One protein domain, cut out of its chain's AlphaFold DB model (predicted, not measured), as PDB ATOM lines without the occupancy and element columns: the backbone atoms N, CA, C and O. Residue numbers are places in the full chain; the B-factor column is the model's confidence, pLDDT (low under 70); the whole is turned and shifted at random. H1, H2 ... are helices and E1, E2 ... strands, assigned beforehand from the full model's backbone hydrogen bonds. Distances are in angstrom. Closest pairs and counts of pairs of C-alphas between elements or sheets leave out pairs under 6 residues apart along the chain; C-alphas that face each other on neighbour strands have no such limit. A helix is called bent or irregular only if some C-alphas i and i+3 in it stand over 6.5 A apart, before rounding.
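AT A GLANCE: This is residues 18 to 206 of the 498 residues of an uncharacterized protein of Trichinella nativa (UniProt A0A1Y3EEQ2). Six parallel strands make one sheet curled like part of a barrel, an arch whose one side is covered by H2, H3, H4 and H6, side by side. H1 lies by the E1 edge of the arch and H8 off its E6 edge. The 189 printed residues hold eight named helices and six named strands, in the order H1 E1 H2 E2 H3 E3 H4 E4 H5 H6 E5 H7 E6 H8; the sheet's order is E1 E2 E3 E4 E5 E6, and the class is mixed. The whole is compact, with a radius of gyration of the C-alphas of 17.0 A and spans of 45 by 37 by 35 A.

HOW THE PARTS SIT: Begin at H1, residues 19 to 29, which only grazes the sheet. Next come edge strand E1, residues 33 to 36, and H2, residues 40 to 56, which has a kink of 41 degrees near residue 50. E2, residues 60 to 67, is E1's parallel neighbour; look for N 61 and O 33, 2.8 A apart. H3, residues 79 to 89, touches H2 at a shallow tilt of 29 degrees, the C-alphas of His 51 and Leu 89 being closest at 5.9 A. E3, residues 94 to 99, pairs with E2 through N 96 and O 62, 2.8 A. H4, residues 115 to 125, lies over E3 at a height over the sheet of 9.3 A. E4, residues 132 to 137, pairs with E3 through N 133 and O 95, 2.8 A. After H5, residues 138 to 142, H6, residues 145 to 153, touches H4, with the C-alphas of Trp 115 and Glu 147 closest at 6.2 A; H3, H4 and H6 lie on the same face. E5, residues 158 to 163, pairs with E4 through N 161 and O 134, 2.7 A. H7, residues 173 to 181, only grazes the sheet and only just touches H5, with 3 pairs of C-alphas within 8 A; the closest are those of Leu 142 and Val 179, 7.0 A. Edge strand E6, residues 185 to 188, pairs with E5 through N 186 and O 160, 2.7 A. H8, residues 197 to 204, is not on the sheet. The five strand-helix-strand units, parallel neighbours joined through helices, have right-handed crossovers. Every O i to N i+4 pair is within hydrogen-bond range in H1, H3, H4, H5, H6 and H7, but 9 of 13 in H2 and 2 of 4 in H8.

IN THESE COORDINATES: Find C-alpha 19 at (151.021, 151.126, 343.774), where H1 begins. H2 runs 25.5 A and E2 21.4 A; E2 ends at C-alpha 67, (150.587, 167.396, 324.726). H2 and H8 are irregular: C-alphas 52 and 55 are 7.7 A apart, 199 and 202 7.0 A. H8 ends at C-alpha 204, (171.650, 147.177, 320.513).

THE WHOLE: The C-alphas of Glu 88 and Lys 198 are farthest apart, at 45.1 A. The printed part has no cut; the links E2 to H3 and E3 to H4 are long. Expect pLDDT under 70 in residues 105 to 110 and 163 to 206.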
ATOM      1  N   PRO A  18     148.689 146.940 343.861       89.88
ATOM      2  CA  PRO A  18     148.669 148.199 344.597       89.88
ATOM      3  C   PRO A  18     149.978 148.977 344.424       89.88
ATOM      4  O   PRO A  18     151.067 148.436 344.632       89.88
ATOM      5  N   PHE A  19     149.875 150.269 344.102       90.19
ATOM      6  CA  PHE A  19     151.021 151.126 343.774       90.19
ATOM      7  C   PHE A  19     152.136 151.083 344.830       90.19
ATOM      8  O   PHE A  19     153.303 150.880 344.502       90.19
ATOM      9  N   LYS A  20     151.780 151.198 346.118       91.56
ATOM     10  CA  LYS A  20     152.749 151.182 347.227       91.56
ATOM     11  C   LYS A  20     153.553 149.880 347.294       91.56
ATOM     12  O   LYS A  20     154.757 149.925 347.537       91.56
ATOM     13  N   LEU A  21     152.897 148.744 347.043       90.25
ATOM     14  CA  LEU A  21     153.527 147.422 347.046       90.25
ATOM     15  C   LEU A  21     154.485 147.269 345.860       90.25
ATOM     16  O   LEU A  21     155.606 146.797 346.028       90.25
ATOM     17  N   TRP A  22     154.066 147.724 344.677       90.12
ATOM     18  CA  TRP A  22     154.912 147.706 343.484       90.12
ATOM     19  C   TRP A  22     156.172 148.568 343.661       90.12
ATOM     20  O   TRP A  22     157.266 148.138 343.303       90.12
ATOM     21  N   ILE A  23     156.044 149.746 344.282       91.69
ATOM     22  CA  ILE A  23     157.183 150.625 344.585       91.69
ATOM     23  C   ILE A  23     158.166 149.972 345.557       91.69
ATOM     24  O   ILE A  23     159.371 150.071 345.343       91.69
ATOM     25  N   GLN A  24     157.681 149.293 346.600       89.50
ATOM     26  CA  GLN A  24     158.568 148.604 347.539       89.50
ATOM     27  C   GLN A  24     159.380 147.511 346.831       89.50
ATOM     28  O   GLN A  24     160.591 147.440 347.005       89.50
ATOM     29  N   TRP A  25     158.747 146.748 345.939       85.75
ATOM     30  CA  TRP A  25     159.465 145.786 345.104       85.75
ATOM     31  C   TRP A  25     160.487 146.455 344.171       85.75
ATOM     32  O   TRP A  25     161.589 145.939 343.970       85.75
ATOM     33  N   ALA A  26     160.145 147.613 343.609       85.88
ATOM     34  CA  ALA A  26     161.048 148.353 342.742       85.88
ATOM     35  C   ALA A  26     162.299 148.845 343.493       85.88
ATOM     36  O   ALA A  26     163.402 148.711 342.956       85.88
ATOM     37  N   ILE A  27     162.143 149.309 344.739       88.19
ATOM     38  CA  ILE A  27     163.249 149.648 345.654       88.19
ATOM     39  C   ILE A  27     164.167 148.438 345.840       88.19
ATOM     40  O   ILE A  27     165.363 148.530 345.574       88.19
ATOM     41  N   ASP A  28     163.596 147.286 346.200       87.50
ATOM     42  CA  ASP A  28     164.363 146.064 346.468       87.50
ATOM     43  C   ASP A  28     165.106 145.552 345.217       87.50
ATOM     44  O   ASP A  28     166.122 144.865 345.312       87.50
ATOM     45  N   SER A  29     164.614 145.890 344.022       84.00
ATOM     46  CA  SER A  29     165.236 145.500 342.753       84.00
ATOM     47  C   SER A  29     166.442 146.357 342.347       84.00
ATOM     48  O   SER A  29     167.180 145.959 341.442       84.00
ATOM     49  N   GLY A  30     166.614 147.546 342.941       77.44
ATOM     50  CA  GLY A  30     167.662 148.511 342.584       77.44
ATOM     51  C   GLY A  30     167.548 149.114 341.173       77.44
ATOM     52  O   GLY A  30     168.456 149.818 340.724       77.44
ATOM     53  N   LYS A  31     166.458 148.853 340.441       78.62
ATOM     54  CA  LYS A  31     166.260 149.325 339.060       78.62
ATOM     55  C   LYS A  31     165.703 150.748 339.007       78.62
ATOM     56  O   LYS A  31     164.983 151.174 339.904       78.62
ATOM     57  N   THR A  32     165.964 151.436 337.895       78.62
ATOM     58  CA  THR A  32     165.303 152.704 337.561       78.62
ATOM     59  C   THR A  32     163.789 152.523 337.518       78.62
ATOM     60  O   THR A  32     163.278 151.609 336.866       78.62
ATOM     61  N   VAL A  33     163.070 153.434 338.167       86.19
ATOM     62  CA  VAL A  33     161.612 153.420 338.260       86.19
ATOM     63  C   VAL A  33     161.021 154.493 337.361       86.19
ATOM     64  O   VAL A  33     161.307 155.672 337.535       86.19
ATOM     65  N   ARG A  34     160.159 154.088 336.419       88.44
ATOM     66  CA  ARG A  34     159.354 155.003 335.598       88.44
ATOM     67  C   ARG A  34     157.885 154.895 335.987       88.44
ATOM     68  O   ARG A  34     157.285 153.842 335.788       88.44
ATOM     69  N   ILE A  35     157.314 155.977 336.507       91.56
ATOM     70  CA  ILE A  35     155.901 156.058 336.900       91.56
ATOM     71  C   ILE A  35     155.132 156.831 335.848       91.56
ATOM     72  O   ILE A  35     155.534 157.935 335.511       91.56
ATOM     73  N   TYR A  36     154.034 156.273 335.349       92.56
ATOM     74  CA  TYR A  36     153.150 156.962 334.415       92.56
ATOM     75  C   TYR A  36     151.911 157.474 335.156       92.56
ATOM     76  O   TYR A  36     151.094 156.681 335.625       92.56
ATOM     77  N   VAL A  37     151.794 158.794 335.272       92.88
ATOM     78  CA  VAL A  37     150.622 159.482 335.818       92.88
ATOM     79  C   VAL A  37     149.686 159.815 334.661       92.88
ATOM     80  O   VAL A  37     150.132 160.364 333.659       92.88
ATOM     81  N   ARG A  38     148.403 159.456 334.787       89.88
ATOM     82  CA  ARG A  38     147.409 159.584 333.704       89.88
ATOM     83  C   ARG A  38     146.299 160.599 333.975       89.88
ATOM     84  O   ARG A  38     145.677 161.065 333.032       89.88
ATOM     85  N   GLU A  39     146.056 160.940 335.238       91.19
ATOM     86  CA  GLU A  39     144.911 161.762 335.646       91.19
ATOM     87  C   GLU A  39     145.303 162.814 336.683       91.19
ATOM     88  O   GLU A  39     146.126 162.552 337.567       91.19
ATOM     89  N   ASN A  40     144.665 163.988 336.612       93.12
ATOM     90  CA  ASN A  40     144.947 165.124 337.498       93.12
ATOM     91  C   ASN A  40     144.812 164.783 338.987       93.12
ATOM     92  O   ASN A  40     145.655 165.169 339.797       93.12
ATOM     93  N   GLN A  41     143.787 164.005 339.342       93.44
ATOM     94  CA  GLN A  41     143.510 163.616 340.729       93.44
ATOM     95  C   GLN A  41     144.621 162.734 341.323       93.44
ATOM     96  O   GLN A  41     144.800 162.692 342.540       93.44
ATOM     97  N   LEU A  42     145.400 162.059 340.470       93.25
ATOM     98  CA  LEU A  42     146.468 161.157 340.887       93.25
ATOM     99  C   LEU A  42     147.817 161.859 341.062       93.25
ATOM    100  O   LEU A  42     148.669 161.314 341.762       93.25
ATOM    101  N   ILE A  43     148.022 163.051 340.483       94.06
ATOM    102  CA  ILE A  43     149.328 163.734 340.492       94.06
ATOM    103  C   ILE A  43     149.831 163.906 341.930       94.06
ATOM    104  O   ILE A  43     150.863 163.354 342.309       94.06
ATOM    105  N   ARG A  44     149.078 164.628 342.764       95.75
ATOM    106  CA  ARG A  44     149.487 164.938 344.139       95.75
ATOM    107  C   ARG A  44     149.684 163.689 345.019       95.75
ATOM    108  O   ARG A  44     150.772 163.572 345.583       95.75
ATOM    109  N   PRO A  45     148.728 162.743 345.147       95.44
ATOM    110  CA  PRO A  45     148.906 161.594 346.041       95.44
ATOM    111  C   PRO A  45     150.054 160.671 345.609       95.44
ATOM    112  O   PRO A  45     150.787 160.159 346.460       95.44
ATOM    113  N   VAL A  46     150.259 160.482 344.299       95.25
ATOM    114  CA  VAL A  46     151.375 159.677 343.778       95.25
ATOM    115  C   VAL A  46     152.710 160.349 344.086       95.25
ATOM    116  O   VAL A  46     153.608 159.697 344.624       95.25
ATOM    117  N   LEU A  47     152.843 161.646 343.798       96.19
ATOM    118  CA  LEU A  47     154.088 162.383 344.018       96.19
ATOM    119  C   LEU A  47     154.431 162.536 345.503       96.19
ATOM    120  O   LEU A  47     155.596 162.404 345.861       96.19
ATOM    121  N   GLN A  48     153.444 162.722 346.384       96.12
ATOM    122  CA  GLN A  48     153.666 162.750 347.837       96.12
ATOM    123  C   GLN A  48     154.205 161.414 348.360       96.12
ATOM    124  O   GLN A  48     155.140 161.386 349.163       96.12
ATOM    125  N   TYR A  49     153.663 160.290 347.880       96.00
ATOM    126  CA  TYR A  49     154.206 158.985 348.246       96.00
ATOM    127  C   TYR A  49     155.619 158.793 347.685       96.00
ATOM    128  O   TYR A  49     156.514 158.377 348.422       96.00
ATOM    129  N   LEU A  50     155.847 159.150 346.417       95.25
ATOM    130  CA  LEU A  50     157.168 159.073 345.792       95.25
ATOM    131  C   LEU A  50     158.200 159.940 346.514       95.25
ATOM    132  O   LEU A  50     159.314 159.472 346.713       95.25
ATOM    133  N   HIS A  51     157.835 161.135 346.980       95.19
ATOM    134  CA  HIS A  51     158.703 161.990 347.791       95.19
ATOM    135  C   HIS A  51     159.250 161.228 349.006       95.19
ATOM    136  O   HIS A  51     160.468 161.159 349.188       95.19
ATOM    137  N   SER A  52     158.367 160.556 349.759       94.44
ATOM    138  CA  SER A  52     158.728 159.815 350.980       94.44
ATOM    139  C   SER A  52     159.683 158.637 350.750       94.44
ATOM    140  O   SER A  52     160.392 158.222 351.665       94.44
ATOM    141  N   VAL A  53     159.732 158.095 349.530       92.81
ATOM    142  CA  VAL A  53     160.543 156.912 349.193       92.81
ATOM    143  C   VAL A  53     161.641 157.191 348.169       92.81
ATOM    144  O   VAL A  53     162.462 156.312 347.921       92.81
ATOM    145  N   SER A  54     161.685 158.397 347.601       88.12
ATOM    146  CA  SER A  54     162.556 158.788 346.483       88.12
ATOM    147  C   SER A  54     164.031 158.511 346.756       88.12
ATOM    148  O   SER A  54     164.723 157.986 345.893       88.12
ATOM    149  N   ARG A  55     164.493 158.764 347.987       87.69
ATOM    150  CA  ARG A  55     165.880 158.519 348.424       87.69
ATOM    151  C   ARG A  55     166.285 157.042 348.424       87.69
ATOM    152  O   ARG A  55     167.472 156.747 348.450       87.69
ATOM    153  N   ARG A  56     165.316 156.120 348.432       90.62
ATOM    154  CA  ARG A  56     165.550 154.666 348.382       90.62
ATOM    155  C   ARG A  56     165.518 154.117 346.953       90.62
ATOM    156  O   ARG A  56     165.829 152.950 346.749       90.62
ATOM    157  N   LEU A  57     165.118 154.929 345.974       86.88
ATOM    158  CA  LEU A  57     165.105 154.557 344.562       86.88
ATOM    159  C   LEU A  57     166.452 154.902 343.927       86.88
ATOM    160  O   LEU A  57     167.009 155.962 344.193       86.88
ATOM    161  N   SER A  58     166.954 154.035 343.046       81.94
ATOM    162  CA  SER A  58     168.209 154.295 342.328       81.94
ATOM    163  C   SER A  58     168.083 155.440 341.320       81.94
ATOM    164  O   SER A  58     169.003 156.235 341.176       81.94
ATOM    165  N   GLN A  59     166.936 155.539 340.642       85.81
ATOM    166  CA  GLN A  59     166.559 156.664 339.789       85.81
ATOM    167  C   GLN A  59     165.034 156.691 339.632       85.81
ATOM    168  O   GLN A  59     164.419 155.651 339.385       85.81
ATOM    169  N   LEU A  60     164.432 157.878 339.719       88.81
ATOM    170  CA  LEU A  60     163.005 158.097 339.478       88.81
ATOM    171  C   LEU A  60     162.799 158.866 338.168       88.81
ATOM    172  O   LEU A  60     163.454 159.879 337.923       88.81
ATOM    173  N   ILE A  61     161.874 158.384 337.342       90.50
ATOM    174  CA  ILE A  61     161.367 159.050 336.144       90.50
ATOM    175  C   ILE A  61     159.853 159.188 336.309       90.50
ATOM    176  O   ILE A  61     159.145 158.181 336.389       90.50
ATOM    177  N   VAL A  62     159.340 160.414 336.341       94.19
ATOM    178  CA  VAL A  62     157.895 160.668 336.355       94.19
ATOM    179  C   VAL A  62     157.463 160.993 334.938       94.19
ATOM    180  O   VAL A  62     157.997 161.903 334.313       94.19
ATOM    181  N   HIS A  63     156.519 160.222 334.421       93.81
ATOM    182  CA  HIS A  63     156.038 160.311 333.059       93.81
ATOM    183  C   HIS A  63     154.570 160.719 332.996       93.81
ATOM    184  O   HIS A  63     153.762 160.215 333.775       93.81
ATOM    185  N   ALA A  64     154.235 161.573 332.036       93.88
ATOM    186  CA  ALA A  64     152.869 161.924 331.677       93.88
ATOM    187  C   ALA A  64     152.778 162.321 330.198       93.88
ATOM    188  O   ALA A  64     153.754 162.813 329.627       93.88
ATOM    189  N   ASP A  65     151.595 162.165 329.607       93.00
ATOM    190  CA  ASP A  65     151.291 162.734 328.296       93.00
ATOM    191  C   ASP A  65     150.664 164.107 328.501       93.00
ATOM    192  O   ASP A  65     149.574 164.232 329.062       93.00
ATOM    193  N   LEU A  66     151.409 165.138 328.111       93.31
ATOM    194  CA  LEU A  66     151.105 166.536 328.421       93.31
ATOM    195  C   LEU A  66     150.779 167.357 327.174       93.31
ATOM    196  O   LEU A  66     150.391 168.516 327.287       93.31
ATOM    197  N   PHE A  67     150.921 166.761 325.992       91.94
ATOM    198  CA  PHE A  67     150.587 167.396 324.726       91.94
ATOM    199  C   PHE A  67     149.525 166.588 324.005       91.94
ATOM    200  O   PHE A  67     149.587 165.358 323.951       91.94
ATOM    201  N   ARG A  68     148.540 167.289 323.449       88.06
ATOM    202  CA  ARG A  68     147.503 166.664 322.642       88.06
ATOM    203  C   ARG A  68     148.006 166.532 321.216       88.06
ATOM    204  O   ARG A  68     148.404 167.512 320.603       88.06
ATOM    205  N   ASP A  69     147.960 165.321 320.692       83.56
ATOM    206  CA  ASP A  69     148.167 165.107 319.265       83.56
ATOM    207  C   ASP A  69     146.879 165.420 318.492       83.56
ATOM    208  O   ASP A  69     145.782 165.269 319.031       83.56
ATOM    209  N   ASN A  70     146.979 165.787 317.216       81.94
ATOM    210  CA  ASN A  70     145.807 166.155 316.413       81.94
ATOM    211  C   ASN A  70     144.811 164.996 316.270       81.94
ATOM    212  O   ASN A  70     143.600 165.200 316.286       81.94
ATOM    213  N   CYS A  71     145.318 163.763 316.224       81.31
ATOM    214  CA  CYS A  71     144.495 162.553 316.257       81.31
ATOM    215  C   CYS A  71     144.383 161.942 317.662       81.31
ATOM    216  O   CYS A  71     143.875 160.832 317.813       81.31
ATOM    217  N   GLY A  72     144.928 162.618 318.670       79.12
ATOM    218  CA  GLY A  72     145.090 162.123 320.025       79.12
ATOM    219  C   GLY A  72     143.859 162.332 320.898       79.12
ATOM    220  O   GLY A  72     143.023 163.213 320.659       79.12
ATOM    221  N   LYS A  73     143.756 161.503 321.939       83.75
ATOM    222  CA  LYS A  73     142.717 161.616 322.973       83.75
ATOM    223  C   LYS A  73     142.794 162.970 323.689       83.75
ATOM    224  O   LYS A  73     143.822 163.644 323.689       83.75
ATOM    225  N   GLN A  74     141.690 163.368 324.318       85.06
ATOM    226  CA  GLN A  74     141.657 164.589 325.122       85.06
ATOM    227  C   GLN A  74     142.663 164.500 326.280       85.06
ATOM    228  O   GLN A  74     142.778 163.462 326.938       85.06
ATOM    229  N   LEU A  75     143.366 165.604 326.547       87.06
ATOM    230  CA  LEU A  75     144.258 165.706 327.699       87.06
ATOM    231  C   LEU A  75     143.465 165.511 328.995       87.06
ATOM    232  O   LEU A  75     142.502 166.225 329.263       87.06
ATOM    233  N   SER A  76     143.898 164.539 329.795       87.25
ATOM    234  CA  SER A  76     143.343 164.241 331.127       87.25
ATOM    235  C   SER A  76     144.161 164.878 332.261       87.25
ATOM    236  O   SER A  76     143.840 164.728 333.443       87.25
ATOM    237  N   LEU A  77     145.238 165.579 331.892       90.75
ATOM    238  CA  LEU A  77     146.199 166.211 332.782       90.75
ATOM    239  C   LEU A  77     146.351 167.689 332.435       90.75
ATOM    240  O   LEU A  77     146.358 168.053 331.261       90.75
ATOM    241  N   ASP A  78     146.512 168.519 333.462       92.69
ATOM    242  CA  ASP A  78     146.989 169.891 333.335       92.69
ATOM    243  C   ASP A  78     148.532 169.871 333.296       92.69
ATOM    244  O   ASP A  78     149.167 169.504 334.295       92.69
ATOM    245  N   PRO A  79     149.154 170.254 332.161       93.12
ATOM    246  CA  PRO A  79     150.605 170.257 332.013       93.12
ATOM    247  C   PRO A  79     151.329 171.136 333.032       93.12
ATOM    248  O   PRO A  79     152.368 170.729 333.556       93.12
ATOM    249  N   GLN A  80     150.779 172.314 333.336       92.06
ATOM    250  CA  GLN A  80     151.406 173.272 334.247       92.06
ATOM    251  C   GLN A  80     151.340 172.762 335.683       92.06
ATOM    252  O   GLN A  80     152.342 172.785 336.401       92.06
ATOM    253  N   LEU A  81     150.186 172.222 336.087       93.62
ATOM    254  CA  LEU A  81     150.022 171.602 337.401       93.62
ATOM    255  C   LEU A  81     150.968 170.411 337.589       93.62
ATOM    256  O   LEU A  81     151.598 170.291 338.639       93.62
ATOM    257  N   PHE A  82     151.073 169.537 336.584       95.62
ATOM    258  CA  PHE A  82     151.957 168.374 336.643       95.62
ATOM    259  C   PHE A  82     153.409 168.796 336.857       95.62
ATOM    260  O   PHE A  82     154.049 168.341 337.803       95.62
ATOM    261  N   VAL A  83     153.912 169.691 336.009       94.31
ATOM    262  CA  VAL A  83     155.305 170.135 336.055       94.31
ATOM    263  C   VAL A  83     155.622 170.843 337.371       94.31
ATOM    264  O   VAL A  83     156.611 170.498 338.017       94.31
ATOM    265  N   LYS A  84     154.739 171.743 337.822       94.06
ATOM    266  CA  LYS A  84     154.876 172.430 339.111       94.06
ATOM    267  C   LYS A  84     154.962 171.448 340.281       94.06
ATOM    268  O   LYS A  84     155.848 171.562 341.119       94.06
ATOM    269  N   LEU A  85     154.068 170.458 340.344       95.88
ATOM    270  CA  LEU A  85     154.056 169.503 341.457       95.88
ATOM    271  C   LEU A  85     155.240 168.535 341.428       95.88
ATOM    272  O   LEU A  85     155.692 168.100 342.487       95.88
ATOM    273  N   VAL A  86     155.736 168.173 340.244       95.31
ATOM    274  CA  VAL A  86     156.943 167.345 340.117       95.31
ATOM    275  C   VAL A  86     158.169 168.113 340.607       95.31
ATOM    276  O   VAL A  86     158.968 167.539 341.348       95.31
ATOM    277  N   ASP A  87     158.269 169.399 340.264       94.62
ATOM    278  CA  ASP A  87     159.330 170.284 340.745       94.62
ATOM    279  C   ASP A  87     159.304 170.453 342.268       94.62
ATOM    280  O   ASP A  87     160.313 170.228 342.937       94.62
ATOM    281  N   GLU A  88     158.127 170.720 342.838       94.94
ATOM    282  CA  GLU A  88     157.954 170.898 344.284       94.94
ATOM    283  C   GLU A  88     158.198 169.608 345.092       94.94
ATOM    284  O   GLU A  88     158.839 169.637 346.145       94.94
ATOM    285  N   LEU A  89     157.659 168.465 344.649       95.88
ATOM    286  CA  LEU A  89     157.607 167.247 345.469       95.88
ATOM    287  C   LEU A  89     158.748 166.272 345.184       95.88
ATOM    288  O   LEU A  89     159.168 165.549 346.084       95.88
ATOM    289  N   VAL A  90     159.260 166.190 343.961       94.44
ATOM    290  CA  VAL A  90     160.322 165.233 343.608       94.44
ATOM    291  C   VAL A  90     161.382 165.888 342.713       94.44
ATOM    292  O   VAL A  90     161.649 165.395 341.618       94.44
ATOM    293  N   PRO A  91     162.073 166.941 343.194       92.25
ATOM    294  CA  PRO A  91     162.991 167.744 342.379       92.25
ATOM    295  C   PRO A  91     164.181 166.965 341.798       92.25
ATOM    296  O   PRO A  91     164.787 167.403 340.830       92.25
ATOM    297  N   ASN A  92     164.510 165.793 342.348       87.50
ATOM    298  CA  ASN A  92     165.594 164.936 341.852       87.50
ATOM    299  C   ASN A  92     165.138 163.926 340.778       87.50
ATOM    300  O   ASN A  92     165.945 163.132 340.291       87.50
ATOM    301  N   ALA A  93     163.846 163.889 340.445       90.56
ATOM    302  CA  ALA A  93     163.318 162.996 339.422       90.56
ATOM    303  C   ALA A  93     163.607 163.525 338.013       90.56
ATOM    304  O   ALA A  93     163.688 164.728 337.787       90.56
ATOM    305  N   PHE A  94     163.698 162.623 337.037       90.12
ATOM    306  CA  PHE A  94     163.639 163.017 335.630       90.12
ATOM    307  C   PHE A  94     162.184 163.155 335.203       90.12
ATOM    308  O   PHE A  94     161.342 162.319 335.549       90.12
ATOM    309  N   ILE A  95     161.898 164.179 334.410       93.19
ATOM    310  CA  ILE A  95     160.554 164.450 333.909       93.19
ATOM    311  C   ILE A  95     160.469 163.889 332.500       93.19
ATOM    312  O   ILE A  95     161.220 164.295 331.622       93.19
ATOM    313  N   SER A  96     159.560 162.950 332.261       92.75
ATOM    314  CA  SER A  96     159.309 162.430 330.924       92.75
ATOM    315  C   SER A  96     157.951 162.878 330.413       92.75
ATOM    316  O   SER A  96     156.926 162.549 330.995       92.75
ATOM    317  N   ILE A  97     157.919 163.574 329.287       93.25
ATOM    318  CA  ILE A  97     156.679 164.134 328.741       93.25
ATOM    319  C   ILE A  97     156.384 163.520 327.383       93.25
ATOM    320  O   ILE A  97     157.305 163.321 326.595       93.25
ATOM    321  N   GLY A  98     155.130 163.176 327.135       91.12
ATOM    322  CA  GLY A  98     154.687 162.550 325.896       91.12
ATOM    323  C   GLY A  98     153.505 163.260 325.252       91.12
ATOM    324  O   GLY A  98     152.985 164.257 325.767       91.12
ATOM    325  N   TRP A  99     153.111 162.713 324.109       90.00
ATOM    326  CA  TRP A  99     151.926 163.102 323.357       90.00
ATOM    327  C   TRP A  99     150.836 162.061 323.584       90.00
ATOM    328  O   TRP A  99     151.127 160.873 323.687       90.00
ATOM    329  N   THR A 100     149.582 162.494 323.655       86.81
ATOM    330  CA  THR A 100     148.439 161.588 323.805       86.81
ATOM    331  C   THR A 100     148.365 160.597 322.644       86.81
ATOM    332  O   THR A 100     148.421 161.015 321.485       86.81
ATOM    333  N   SER A 101     148.134 159.320 322.945       75.69
ATOM    334  CA  SER A 101     147.926 158.288 321.925       75.69
ATOM    335  C   SER A 101     146.698 158.576 321.041       75.69
ATOM    336  O   SER A 101     145.757 159.245 321.499       75.69
ATOM    337  N   PRO A 102     146.670 158.052 319.799       74.88
ATOM    338  CA  PRO A 102     145.544 158.208 318.884       74.88
ATOM    339  C   PRO A 102     144.204 157.757 319.486       74.88
ATOM    340  O   PRO A 102     144.143 156.847 320.315       74.88
ATOM    341  N   ILE A 103     143.108 158.394 319.063       75.19
ATOM    342  CA  ILE A 103     141.739 157.961 319.396       75.19
ATOM    343  C   ILE A 103     141.421 156.637 318.691       75.19
ATOM    344  O   ILE A 103     140.828 155.751 319.297       75.19
ATOM    345  N   ASP A 104     141.835 156.524 317.428       72.50
ATOM    346  CA  ASP A 104     141.657 155.352 316.576       72.50
ATOM    347  C   ASP A 104     143.032 154.765 316.237       72.50
ATOM    348  O   ASP A 104     143.785 155.333 315.445       72.50
ATOM    349  N   GLU A 105     143.362 153.631 316.855       65.62
ATOM    350  CA  GLU A 105     144.634 152.919 316.660       65.62
ATOM    351  C   GLU A 105     144.782 152.362 315.233       65.62
ATOM    352  O   GLU A 105     145.888 152.043 314.800       65.62
ATOM    353  N   THR A 106     143.687 152.282 314.464       63.38
ATOM    354  CA  THR A 106     143.701 151.776 313.084       63.38
ATOM    355  C   THR A 106     144.031 152.849 312.046       63.38
ATOM    356  O   THR A 106     144.413 152.520 310.919       63.38
ATOM    357  N   LYS A 107     143.929 154.137 312.405       63.12
ATOM    358  CA  LYS A 107     144.221 155.260 311.505       63.12
ATOM    359  C   LYS A 107     145.540 155.926 311.883       63.12
ATOM    360  O   LYS A 107     145.615 156.617 312.900       63.12
ATOM    361  N   PRO A 108     146.593 155.787 311.060       61.22
ATOM    362  CA  PRO A 108     147.880 156.372 311.385       61.22
ATOM    363  C   PRO A 108     147.803 157.902 311.346       61.22
ATOM    364  O   PRO A 108     147.501 158.502 310.315       61.22
ATOM    365  N   CYS A 109     148.139 158.541 312.465       66.38
ATOM    366  CA  CYS A 109     148.316 159.988 312.540       66.38
ATOM    367  C   CYS A 109     149.726 160.355 312.052       66.38
ATOM    368  O   CYS A 109     150.679 160.354 312.830       66.38
ATOM    369  N   VAL A 110     149.888 160.614 310.751       64.44
ATOM    370  CA  VAL A 110     151.211 160.754 310.092       64.44
ATOM    371  C   VAL A 110     151.787 162.175 310.185       64.44
ATOM    372  O   VAL A 110     152.610 162.583 309.379       64.44
ATOM    373  N   GLU A 111     151.360 162.971 311.155       77.62
ATOM    374  CA  GLU A 111     151.828 164.351 311.244       77.62
ATOM    375  C   GLU A 111     153.155 164.459 312.001       77.62
ATOM    376  O   GLU A 111     153.275 163.958 313.123       77.62
ATOM    377  N   LYS A 112     154.127 165.158 311.406       86.25
ATOM    378  CA  LYS A 112     155.420 165.476 312.021       86.25
ATOM    379  C   LYS A 112     155.284 166.404 313.246       86.25
ATOM    380  O   LYS A 112     154.256 167.051 313.456       86.25
ATOM    381  N   TYR A 113     156.336 166.497 314.055       88.50
ATOM    382  CA  TYR A 113     156.475 167.500 315.111       88.50
ATOM    383  C   TYR A 113     156.889 168.837 314.490       88.50
ATOM    384  O   TYR A 113     158.069 169.122 314.327       88.50
ATOM    385  N   THR A 114     155.899 169.649 314.119       90.44
ATOM    386  CA  THR A 114     156.121 170.994 313.568       90.44
ATOM    387  C   THR A 114     156.820 171.916 314.575       90.44
ATOM    388  O   THR A 114     156.799 171.669 315.784       90.44
ATOM    389  N   TRP A 115     157.380 173.035 314.102       91.50
ATOM    390  CA  TRP A 115     157.967 174.064 314.973       91.50
ATOM    391  C   TRP A 115     156.998 174.563 316.050       91.50
ATOM    392  O   TRP A 115     157.408 174.763 317.190       91.50
ATOM    393  N   SER A 116     155.702 174.670 315.732       90.69
ATOM    394  CA  SER A 116     154.669 174.996 316.724       90.69
ATOM    395  C   SER A 116     154.644 173.975 317.865       90.69
ATOM    396  O   SER A 116     154.760 174.347 319.034       90.69
ATOM    397  N   LYS A 117     154.607 172.675 317.542       92.06
ATOM    398  CA  LYS A 117     154.652 171.584 318.530       92.06
ATOM    399  C   LYS A 117     155.960 171.580 319.327       92.06
ATOM    400  O   LYS A 117     155.948 171.360 320.539       92.06
ATOM    401  N   VAL A 118     157.088 171.871 318.681       93.25
ATOM    402  CA  VAL A 118     158.389 171.995 319.354       93.25
ATOM    403  C   VAL A 118     158.423 173.162 320.337       93.25
ATOM    404  O   VAL A 118     158.869 172.986 321.471       93.25
ATOM    405  N   PHE A 119     157.891 174.327 319.975       93.75
ATOM    406  CA  PHE A 119     157.825 175.467 320.887       93.75
ATOM    407  C   PHE A 119     156.825 175.260 322.020       93.75
ATOM    408  O   PHE A 119     157.084 175.710 323.134       93.75
ATOM    409  N   GLN A 120     155.727 174.532 321.801       91.88
ATOM    410  CA  GLN A 120     154.849 174.094 322.892       91.88
ATOM    411  C   GLN A 120     155.617 173.243 323.916       91.88
ATOM    412  O   GLN A 120     155.559 173.516 325.117       91.88
ATOM    413  N   MET A 121     156.401 172.266 323.443       93.25
ATOM    414  CA  MET A 121     157.259 171.449 324.305       93.25
ATOM    415  C   MET A 121     158.306 172.287 325.042       93.25
ATOM    416  O   MET A 121     158.497 172.117 326.249       93.25
ATOM    417  N   LEU A 122     158.959 173.218 324.344       92.88
ATOM    418  CA  LEU A 122     159.972 174.092 324.929       92.88
ATOM    419  C   LEU A 122     159.387 174.981 326.033       92.88
ATOM    420  O   LEU A 122     159.943 175.017 327.123       92.88
ATOM    421  N   ARG A 123     158.241 175.633 325.804       91.00
ATOM    422  CA  ARG A 123     157.583 176.512 326.792       91.00
ATOM    423  C   ARG A 123     157.363 175.844 328.140       91.00
ATOM    424  O   ARG A 123     157.575 176.472 329.171       91.00
ATOM    425  N   LEU A 124     156.936 174.586 328.122       91.62
ATOM    426  CA  LEU A 124     156.664 173.832 329.340       91.62
ATOM    427  C   LEU A 124     157.951 173.399 330.061       91.62
ATOM    428  O   LEU A 124     157.937 173.159 331.262       91.62
ATOM    429  N   THR A 125     159.059 173.264 329.329       91.69
ATOM    430  CA  THR A 125     160.256 172.552 329.802       91.69
ATOM    431  C   THR A 125     161.504 173.408 329.941       91.69
ATOM    432  O   THR A 125     162.480 172.944 330.529       91.69
ATOM    433  N   TYR A 126     161.507 174.621 329.396       89.81
ATOM    434  CA  TYR A 126     162.703 175.449 329.276       89.81
ATOM    435  C   TYR A 126     163.290 175.836 330.634       89.81
ATOM    436  O   TYR A 126     164.499 175.741 330.826       89.81
ATOM    437  N   GLU A 127     162.437 176.218 331.586       87.75
ATOM    438  CA  GLU A 127     162.861 176.690 332.912       87.75
ATOM    439  C   GLU A 127     163.005 175.561 333.944       87.75
ATOM    440  O   GLU A 127     163.334 175.822 335.098       87.75
ATOM    441  N   LEU A 128     162.794 174.300 333.547       88.69
ATOM    442  CA  LEU A 128     162.835 173.185 334.489       88.69
ATOM    443  C   LEU A 128     164.265 172.823 334.886       88.69
ATOM    444  O   LEU A 128     165.080 172.527 334.002       88.69
ATOM    445  N   PRO A 129     164.571 172.754 336.194       87.50
ATOM    446  CA  PRO A 129     165.893 172.355 336.659       87.50
ATOM    447  C   PRO A 129     166.169 170.865 336.404       87.50
ATOM    448  O   PRO A 129     167.314 170.480 336.164       87.50
ATOM    449  N   GLN A 130     165.135 170.017 336.397       88.25
ATOM    450  CA  GLN A 130     165.255 168.574 336.170       88.25
ATOM    451  C   GLN A 130     165.582 168.248 334.722       88.25
ATOM    452  O   GLN A 130     165.081 168.902 333.807       88.25
ATOM    453  N   ALA A 131     166.307 167.151 334.499       89.06
ATOM    454  CA  ALA A 131     166.438 166.578 333.165       89.06
ATOM    455  C   ALA A 131     165.063 166.210 332.579       89.06
ATOM    456  O   ALA A 131     164.220 165.611 333.258       89.06
ATOM    457  N   VAL A 132     164.867 166.546 331.305       90.19
ATOM    458  CA  VAL A 132     163.621 166.306 330.571       90.19
ATOM    459  C   VAL A 132     163.833 165.244 329.503       90.19
ATOM    460  O   VAL A 132     164.815 165.263 328.767       90.19
ATOM    461  N   ILE A 133     162.885 164.316 329.422       89.44
ATOM    462  CA  ILE A 133     162.841 163.228 328.452       89.44
ATOM    463  C   ILE A 133     161.579 163.372 327.597       89.44
ATOM    464  O   ILE A 133     160.486 162.998 328.033       89.44
ATOM    465  N   TYR A 134     161.722 163.840 326.362       90.62
ATOM    466  CA  TYR A 134     160.628 163.866 325.391       90.62
ATOM    467  C   TYR A 134     160.352 162.442 324.896       90.62
ATOM    468  O   TYR A 134     161.182 161.850 324.215       90.62
ATOM    469  N   SER A 135     159.211 161.866 325.270       88.19
ATOM    470  CA  SER A 135     158.719 160.589 324.747       88.19
ATOM    471  C   SER A 135     158.001 160.840 323.424       88.19
ATOM    472  O   SER A 135     156.965 161.503 323.396       88.19
ATOM    473  N   LEU A 136     158.571 160.342 322.332       84.81
ATOM    474  CA  LEU A 136     158.168 160.683 320.970       84.81
ATOM    475  C   LEU A 136     157.837 159.431 320.159       84.81
ATOM    476  O   LEU A 136     158.456 158.381 320.332       84.81
ATOM    477  N   SER A 137     156.908 159.574 319.219       81.19
ATOM    478  CA  SER A 137     156.639 158.563 318.199       81.19
ATOM    479  C   SER A 137     157.796 158.511 317.207       81.19
ATOM    480  O   SER A 137     158.216 159.537 316.668       81.19
ATOM    481  N   LEU A 138     158.281 157.306 316.920       75.56
ATOM    482  CA  LEU A 138     159.379 157.068 315.984       75.56
ATOM    483  C   LEU A 138     159.132 157.612 314.585       75.56
ATOM    484  O   LEU A 138     159.973 158.329 314.047       75.56
ATOM    485  N   ARG A 139     157.961 157.329 314.018       75.50
ATOM    486  CA  ARG A 139     157.615 157.774 312.666       75.50
ATOM    487  C   ARG A 139     157.630 159.297 312.551       75.50
ATOM    488  O   ARG A 139     158.141 159.841 311.578       75.50
ATOM    489  N   LYS A 140     157.099 159.979 313.567       81.81
ATOM    490  CA  LYS A 140     157.073 161.443 313.627       81.81
ATOM    491  C   LYS A 140     158.468 162.005 313.839       81.81
ATOM    492  O   LYS A 140     158.845 162.961 313.169       81.81
ATOM    493  N   ALA A 141     159.256 161.384 314.716       80.44
ATOM    494  CA  ALA A 141     160.622 161.802 314.987       80.44
ATOM    495  C   ALA A 141     161.506 161.746 313.732       80.44
ATOM    496  O   ALA A 141     162.246 162.691 313.483       80.44
ATOM    497  N   LEU A 142     161.365 160.707 312.901       76.38
ATOM    498  CA  LEU A 142     162.086 160.589 311.627       76.38
ATOM    499  C   LEU A 142     161.776 161.725 310.646       76.38
ATOM    500  O   LEU A 142     162.652 162.158 309.907       76.38
ATOM    501  N   GLN A 143     160.545 162.230 310.660       79.31
ATOM    502  CA  GLN A 143     160.119 163.350 309.816       79.31
ATOM    503  C   GLN A 143     160.398 164.726 310.442       79.31
ATOM    504  O   GLN A 143     160.080 165.736 309.819       79.31
ATOM    505  N   SER A 144     160.946 164.764 311.661       84.62
ATOM    506  CA  SER A 144     161.132 165.991 312.456       84.62
ATOM    507  C   SER A 144     162.541 166.095 313.043       84.62
ATOM    508  O   SER A 144     162.732 166.578 314.159       84.62
ATOM    509  N   ILE A 145     163.534 165.530 312.355       79.38
ATOM    510  CA  ILE A 145     164.899 165.415 312.884       79.38
ATOM    511  C   ILE A 145     165.479 166.793 313.208       79.38
ATOM    512  O   ILE A 145     166.094 166.958 314.259       79.38
ATOM    513  N   GLU A 146     165.261 167.772 312.333       80.69
ATOM    514  CA  GLU A 146     165.752 169.139 312.496       80.69
ATOM    515  C   GLU A 146     165.107 169.818 313.708       80.69
ATOM    516  O   GLU A 146     165.809 170.281 314.611       80.69
ATOM    517  N   GLU A 147     163.775 169.788 313.782       88.50
ATOM    518  CA  GLU A 147     163.014 170.423 314.853       88.50
ATOM    519  C   GLU A 147     163.352 169.802 316.220       88.50
ATOM    520  O   GLU A 147     163.538 170.503 317.220       88.50
ATOM    521  N   LEU A 148     163.499 168.474 316.272       87.50
ATOM    522  CA  LEU A 148     163.868 167.764 317.495       87.50
ATOM    523  C   LEU A 148     165.334 167.972 317.872       87.50
ATOM    524  O   LEU A 148     165.642 168.124 319.053       87.50
ATOM    525  N   HIS A 149     166.249 168.000 316.904       82.94
ATOM    526  CA  HIS A 149     167.649 168.308 317.180       82.94
ATOM    527  C   HIS A 149     167.791 169.717 317.764       82.94
ATOM    528  O   HIS A 149     168.515 169.896 318.746       82.94
ATOM    529  N   TRP A 150     167.065 170.697 317.223       88.00
ATOM    530  CA  TRP A 150     167.016 172.048 317.773       88.00
ATOM    531  C   TRP A 150     166.497 172.038 319.220       88.00
ATOM    532  O   TRP A 150     167.209 172.478 320.126       88.00
ATOM    533  N   LEU A 151     165.341 171.409 319.474       90.69
ATOM    534  CA  LEU A 151     164.739 171.294 320.812       90.69
ATOM    535  C   LEU A 151     165.696 170.698 321.851       90.69
ATOM    536  O   LEU A 151     165.820 171.203 322.970       90.69
ATOM    537  N   LEU A 152     166.377 169.607 321.492       85.50
ATOM    538  CA  LEU A 152     167.295 168.923 322.399       85.50
ATOM    539  C   LEU A 152     168.551 169.733 322.700       85.50
ATOM    540  O   LEU A 152     169.189 169.476 323.720       85.50
ATOM    541  N   ASN A 153     168.922 170.683 321.840       84.31
ATOM    542  CA  ASN A 153     170.083 171.543 322.038       84.31
ATOM    543  C   ASN A 153     169.749 172.878 322.717       84.31
ATOM    544  O   ASN A 153     170.671 173.513 323.222       84.31
ATOM    545  N   CYS A 154     168.469 173.256 322.849       84.25
ATOM    546  CA  CYS A 154     168.058 174.434 323.630       84.25
ATOM    547  C   CYS A 154     168.494 174.377 325.099       84.25
ATOM    548  O   CYS A 154     168.640 175.414 325.742       84.25
ATOM    549  N   ARG A 155     168.672 173.171 325.651       81.88
ATOM    550  CA  ARG A 155     169.145 172.959 327.021       81.88
ATOM    551  C   ARG A 155     170.015 171.711 327.123       81.88
ATOM    552  O   ARG A 155     169.809 170.727 326.421       81.88
ATOM    553  N   SER A 156     170.990 171.725 328.026       74.94
ATOM    554  CA  SER A 156     171.941 170.618 328.222       74.94
ATOM    555  C   SER A 156     171.320 169.356 328.836       74.94
ATOM    556  O   SER A 156     171.841 168.264 328.618       74.94
ATOM    557  N   GLY A 157     170.210 169.498 329.571       78.50
ATOM    558  CA  GLY A 157     169.477 168.412 330.239       78.50
ATOM    559  C   GLY A 157     168.287 167.846 329.457       78.50
ATOM    560  O   GLY A 157     167.423 167.218 330.067       78.50
ATOM    561  N   SER A 158     168.202 168.100 328.148       83.62
ATOM    562  CA  SER A 158     167.147 167.558 327.284       83.62
ATOM    563  C   SER A 158     167.578 166.268 326.599       83.62
ATOM    564  O   SER A 158     168.632 166.202 325.965       83.62
ATOM    565  N   TYR A 159     166.699 165.274 326.662       83.88
ATOM    566  CA  TYR A 159     166.847 163.975 326.021       83.88
ATOM    567  C   TYR A 159     165.558 163.613 325.289       83.88
ATOM    568  O   TYR A 159     164.468 163.985 325.716       83.88
ATOM    569  N   ALA A 160     165.658 162.847 324.210       81.31
ATOM    570  CA  ALA A 160     164.495 162.247 323.564       81.31
ATOM    571  C   ALA A 160     164.499 160.741 323.806       81.31
ATOM    572  O   ALA A 160     165.549 160.111 323.784       81.31
ATOM    573  N   VAL A 161     163.330 160.151 324.020       77.75
ATOM    574  CA  VAL A 161     163.116 158.711 323.952       77.75
ATOM    575  C   VAL A 161     162.101 158.447 322.866       77.75
ATOM    576  O   VAL A 161     160.961 158.897 322.943       77.75
ATOM    577  N   VAL A 162     162.520 157.696 321.862       71.50
ATOM    578  CA  VAL A 162     161.682 157.399 320.711       71.50
ATOM    579  C   VAL A 162     161.113 155.991 320.848       71.50
ATOM    580  O   VAL A 162     161.867 155.034 321.041       71.50
ATOM    581  N   GLY A 163     159.786 155.883 320.803       65.50
ATOM    582  CA  GLY A 163     159.041 154.634 320.914       65.50
ATOM    583  C   GLY A 163     158.289 154.285 319.634       65.50
ATOM    584  O   GLY A 163     157.727 155.153 318.968       65.50
ATOM    585  N   GLU A 164     158.291 152.999 319.296       57.03
ATOM    586  CA  GLU A 164     157.401 152.411 318.295       57.03
ATOM    587  C   GLU A 164     156.115 152.007 319.016       57.03
ATOM    588  O   GLU A 164     156.188 151.235 319.977       57.03
ATOM    589  N   GLU A 165     154.974 152.584 318.628       52.81
ATOM    590  CA  GLU A 165     153.724 152.287 319.327       52.81
ATOM    591  C   GLU A 165     153.178 150.912 318.935       52.81
ATOM    592  O   GLU A 165     153.052 150.126 319.854       52.81
ATOM    593  N   ASP A 166     153.024 150.512 317.660       46.03
ATOM    594  CA  ASP A 166     152.419 149.184 317.376       46.03
ATOM    595  C   ASP A 166     152.740 148.533 316.004       46.03
ATOM    596  O   ASP A 166     152.056 147.598 315.579       46.03
ATOM    597  N   HIS A 167     153.773 148.954 315.258       45.50
ATOM    598  CA  HIS A 167     153.970 148.479 313.869       45.50
ATOM    599  C   HIS A 167     155.390 147.998 313.541       45.50
ATOM    600  O   HIS A 167     156.193 148.751 313.016       45.50
ATOM    601  N   GLN A 168     155.631 146.697 313.742       47.72
ATOM    602  CA  GLN A 168     156.901 145.951 313.600       47.72
ATOM    603  C   GLN A 168     157.618 145.946 312.224       47.72
ATOM    604  O   GLN A 168     158.422 145.046 311.980       47.72
ATOM    605  N   TRP A 169     157.362 146.863 311.289       46.81
ATOM    606  CA  TRP A 169     157.749 146.621 309.887       46.81
ATOM    607  C   TRP A 169     158.371 147.779 309.099       46.81
ATOM    608  O   TRP A 169     158.571 147.615 307.899       46.81
ATOM    609  N   LEU A 170     158.734 148.915 309.711       47.38
ATOM    610  CA  LEU A 170     159.067 150.113 308.916       47.38
ATOM    611  C   LEU A 170     160.485 150.678 309.002       47.38
ATOM    612  O   LEU A 170     160.758 151.626 308.278       47.38
ATOM    613  N   LEU A 171     161.397 150.126 309.802       53.88
ATOM    614  CA  LEU A 171     162.748 150.691 309.874       53.88
ATOM    615  C   LEU A 171     163.758 149.913 309.040       53.88
ATOM    616  O   LEU A 171     164.055 148.750 309.320       53.88
ATOM    617  N   ASN A 172     164.372 150.597 308.077       57.28
ATOM    618  CA  ASN A 172     165.678 150.182 307.578       57.28
ATOM    619  C   ASN A 172     166.777 150.607 308.583       57.28
ATOM    620  O   ASN A 172     166.609 151.524 309.390       57.28
ATOM    621  N   GLY A 173     167.929 149.928 308.560       58.88
ATOM    622  CA  GLY A 173     169.025 150.215 309.498       58.88
ATOM    623  C   GLY A 173     169.598 151.635 309.381       58.88
ATOM    624  O   GLY A 173     170.168 152.137 310.347       58.88
ATOM    625  N   ALA A 174     169.428 152.301 308.233       61.41
ATOM    626  CA  ALA A 174     169.920 153.657 308.003       61.41
ATOM    627  C   ALA A 174     169.092 154.707 308.762       61.41
ATOM    628  O   ALA A 174     169.666 155.543 309.452       61.41
ATOM    629  N   GLU A 175     167.762 154.619 308.718       57.78
ATOM    630  CA  GLU A 175     166.844 155.511 309.443       57.78
ATOM    631  C   GLU A 175     167.044 155.430 310.959       57.78
ATOM    632  O   GLU A 175     167.121 156.453 311.644       57.78
ATOM    633  N   LEU A 176     167.215 154.213 311.482       61.38
ATOM    634  CA  LEU A 176     167.503 154.001 312.898       61.38
ATOM    635  C   LEU A 176     168.868 154.579 313.294       61.38
ATOM    636  O   LEU A 176     168.999 155.187 314.356       61.38
ATOM    637  N   ASN A 177     169.879 154.414 312.437       60.75
ATOM    638  CA  ASN A 177     171.207 154.978 312.655       60.75
ATOM    639  C   ASN A 177     171.165 156.513 312.662       60.75
ATOM    640  O   ASN A 177     171.792 157.118 313.522       60.75
ATOM    641  N   THR A 178     170.375 157.146 311.791       62.97
ATOM    642  CA  THR A 178     170.193 158.607 311.791       62.97
ATOM    643  C   THR A 178     169.624 159.103 313.121       62.97
ATOM    644  O   THR A 178     170.171 160.037 313.701       62.97
ATOM    645  N   VAL A 179     168.592 158.446 313.667       59.38
ATOM    646  CA  VAL A 179     168.021 158.811 314.980       59.38
ATOM    647  C   VAL A 179     169.017 158.569 316.115       59.38
ATOM    648  O   VAL A 179     169.126 159.386 317.023       59.38
ATOM    649  N   LEU A 180     169.773 157.470 316.065       60.62
ATOM    650  CA  LEU A 180     170.782 157.130 317.073       60.62
ATOM    651  C   LEU A 180     172.026 158.029 317.034       60.62
ATOM    652  O   LEU A 180     172.666 158.240 318.065       60.62
ATOM    653  N   GLN A 181     172.385 158.555 315.861       54.94
ATOM    654  CA  GLN A 181     173.519 159.467 315.684       54.94
ATOM    655  C   GLN A 181     173.258 160.860 316.249       54.94
ATOM    656  O   GLN A 181     174.207 161.583 316.573       54.94
ATOM    657  N   LEU A 182     171.993 161.229 316.432       55.25
ATOM    658  CA  LEU A 182     171.619 162.390 317.217       55.25
ATOM    659  C   LEU A 182     171.923 162.054 318.688       55.25
ATOM    660  O   LEU A 182     171.125 161.447 319.392       55.25
ATOM    661  N   GLY A 183     173.125 162.402 319.157       49.38
ATOM    662  CA  GLY A 183     173.724 161.935 320.419       49.38
ATOM    663  C   GLY A 183     173.006 162.305 321.731       49.38
ATOM    664  O   GLY A 183     173.631 162.233 322.785       49.38
ATOM    665  N   ARG A 184     171.734 162.716 321.687       57.41
ATOM    666  CA  ARG A 184     170.828 162.953 322.828       57.41
ATOM    667  C   ARG A 184     169.513 162.156 322.731       57.41
ATOM    668  O   ARG A 184     168.583 162.410 323.498       57.41
ATOM    669  N   PHE A 185     169.433 161.191 321.815       55.50
ATOM    670  CA  PHE A 185     168.289 160.298 321.645       55.50
ATOM    671  C   PHE A 185     168.560 158.930 322.290       55.50
ATOM    672  O   PHE A 185     169.584 158.292 322.056       55.50
ATOM    673  N   GLY A 186     167.617 158.467 323.102       52.16
ATOM    674  CA  GLY A 186     167.469 157.082 323.528       52.16
ATOM    675  C   GLY A 186     166.358 156.396 322.731       52.16
ATOM    676  O   GLY A 186     165.388 157.024 322.313       52.16
ATOM    677  N   LEU A 187     166.469 155.084 322.531       49.72
ATOM    678  CA  LEU A 187     165.413 154.275 321.918       49.72
ATOM    679  C   LEU A 187     164.668 153.483 322.990       49.72
ATOM    680  O   LEU A 187     165.289 152.819 323.823       49.72
ATOM    681  N   LYS A 188     163.337 153.493 322.928       48.50
ATOM    682  CA  LYS A 188     162.468 152.581 323.675       48.50
ATOM    683  C   LYS A 188     161.716 151.702 322.678       48.50
ATOM    684  O   LYS A 188     160.592 151.999 322.299       48.50
ATOM    685  N   LEU A 189     162.335 150.601 322.268       47.94
ATOM    686  CA  LEU A 189     161.658 149.586 321.464       47.94
ATOM    687  C   LEU A 189     160.803 148.715 322.395       47.94
ATOM    688  O   LEU A 189     161.339 147.948 323.201       47.94
ATOM    689  N   ASN A 190     159.476 148.826 322.300       40.69
ATOM    690  CA  ASN A 190     158.558 147.868 322.914       40.69
ATOM    691  C   ASN A 190     158.602 146.568 322.088       40.69
ATOM    692  O   ASN A 190     157.731 146.289 321.274       40.69
ATOM    693  N   MET A 191     159.647 145.762 322.273       39.53
ATOM    694  CA  MET A 191     159.791 144.454 321.622       39.53
ATOM    695  C   MET A 191     158.822 143.438 322.254       39.53
ATOM    696  O   MET A 191     159.247 142.548 322.991       39.53
ATOM    697  N   LEU A 192     157.516 143.577 322.012       33.12
ATOM    698  CA  LEU A 192     156.500 142.606 322.450       33.12
ATOM    699  C   LEU A 192     156.243 141.476 321.440       33.12
ATOM    700  O   LEU A 192     155.469 140.567 321.723       33.12
ATOM    701  N   GLY A 193     156.948 141.442 320.308       34.25
ATOM    702  CA  GLY A 193     156.939 140.299 319.396       34.25
ATOM    703  C   GLY A 193     158.308 139.648 319.283       34.25
ATOM    704  O   GLY A 193     159.339 140.315 319.335       34.25
ATOM    705  N   LYS A 194     158.323 138.332 319.053       33.59
ATOM    706  CA  LYS A 194     159.497 137.537 318.649       33.59
ATOM    707  C   LYS A 194     160.029 137.938 317.253       33.59
ATOM    708  O   LYS A 194     160.462 137.076 316.493       33.59
ATOM    709  N   VAL A 195     160.001 139.217 316.883       38.12
ATOM    710  CA  VAL A 195     160.581 139.702 315.630       38.12
ATOM    711  C   VAL A 195     162.084 139.847 315.835       38.12
ATOM    712  O   VAL A 195     162.579 140.707 316.555       38.12
ATOM    713  N   GLN A 196     162.780 138.850 315.292       40.19
ATOM    714  CA  GLN A 196     164.219 138.708 315.078       40.19
ATOM    715  C   GLN A 196     165.139 139.661 315.864       40.19
ATOM    716  O   GLN A 196     165.706 140.615 315.335       40.19
ATOM    717  N   LYS A 197     165.481 139.235 317.087       39.47
ATOM    718  CA  LYS A 197     166.718 139.638 317.788       39.47
ATOM    719  C   LYS A 197     167.991 139.528 316.921       39.47
ATOM    720  O   LYS A 197     169.002 140.121 317.279       39.47
ATOM    721  N   LYS A 198     167.966 138.775 315.811       39.34
ATOM    722  CA  LYS A 198     169.128 138.532 314.943       39.34
ATOM    723  C   LYS A 198     169.583 139.755 314.132       39.34
ATOM    724  O   LYS A 198     170.786 139.903 313.975       39.34
ATOM    725  N   ASN A 199     168.684 140.648 313.700       42.56
ATOM    726  CA  ASN A 199     169.078 141.793 312.857       42.56
ATOM    727  C   ASN A 199     169.427 143.050 313.668       42.56
ATOM    728  O   ASN A 199     170.288 143.825 313.269       42.56
ATOM    729  N   TYR A 200     168.822 143.221 314.846       42.19
ATOM    730  CA  TYR A 200     169.048 144.391 315.706       42.19
ATOM    731  C   TYR A 200     170.030 144.127 316.858       42.19
ATOM    732  O   TYR A 200     170.491 145.065 317.508       42.19
ATOM    733  N   GLY A 201     170.377 142.860 317.115       37.66
ATOM    734  CA  GLY A 201     171.255 142.454 318.216       37.66
ATOM    735  C   GLY A 201     172.661 143.056 318.149       37.66
ATOM    736  O   GLY A 201     173.225 143.356 319.192       37.66
ATOM    737  N   ALA A 202     173.189 143.310 316.947       40.56
ATOM    738  CA  ALA A 202     174.489 143.960 316.762       40.56
ATOM    739  C   ALA A 202     174.446 145.497 316.924       40.56
ATOM    740  O   ALA A 202     175.466 146.099 317.239       40.56
ATOM    741  N   MET A 203     173.282 146.140 316.742       36.19
ATOM    742  CA  MET A 203     173.111 147.590 316.958       36.19
ATOM    743  C   MET A 203     172.756 147.921 318.417       36.19
ATOM    744  O   MET A 203     173.126 148.976 318.928       36.19
ATOM    745  N   LEU A 204     172.070 147.010 319.116       40.84
ATOM    746  CA  LEU A 204     171.650 147.177 320.513       40.84
ATOM    747  C   LEU A 204     172.736 146.803 321.539       40.84
ATOM    748  O   LEU A 204     172.616 147.147 322.709       40.84
ATOM    749  N   THR A 205     173.839 146.165 321.147       38.72
ATOM    750  CA  THR A 205     175.010 146.000 322.037       38.72
ATOM    751  C   THR A 205     175.681 147.335 322.377       38.72
ATOM    752  O   THR A 205     176.372 147.433 323.390       38.72
ATOM    753  N   HIS A 206     175.401 148.395 321.609       37.03
ATOM    754  CA  HIS A 206     175.777 149.773 321.930       37.03
ATOM    755  C   HIS A 206     174.719 150.548 322.740       37.03
ATOM    756  O   HIS A 206     175.003 151.666 323.166       37.03
TER     757      HIS A 206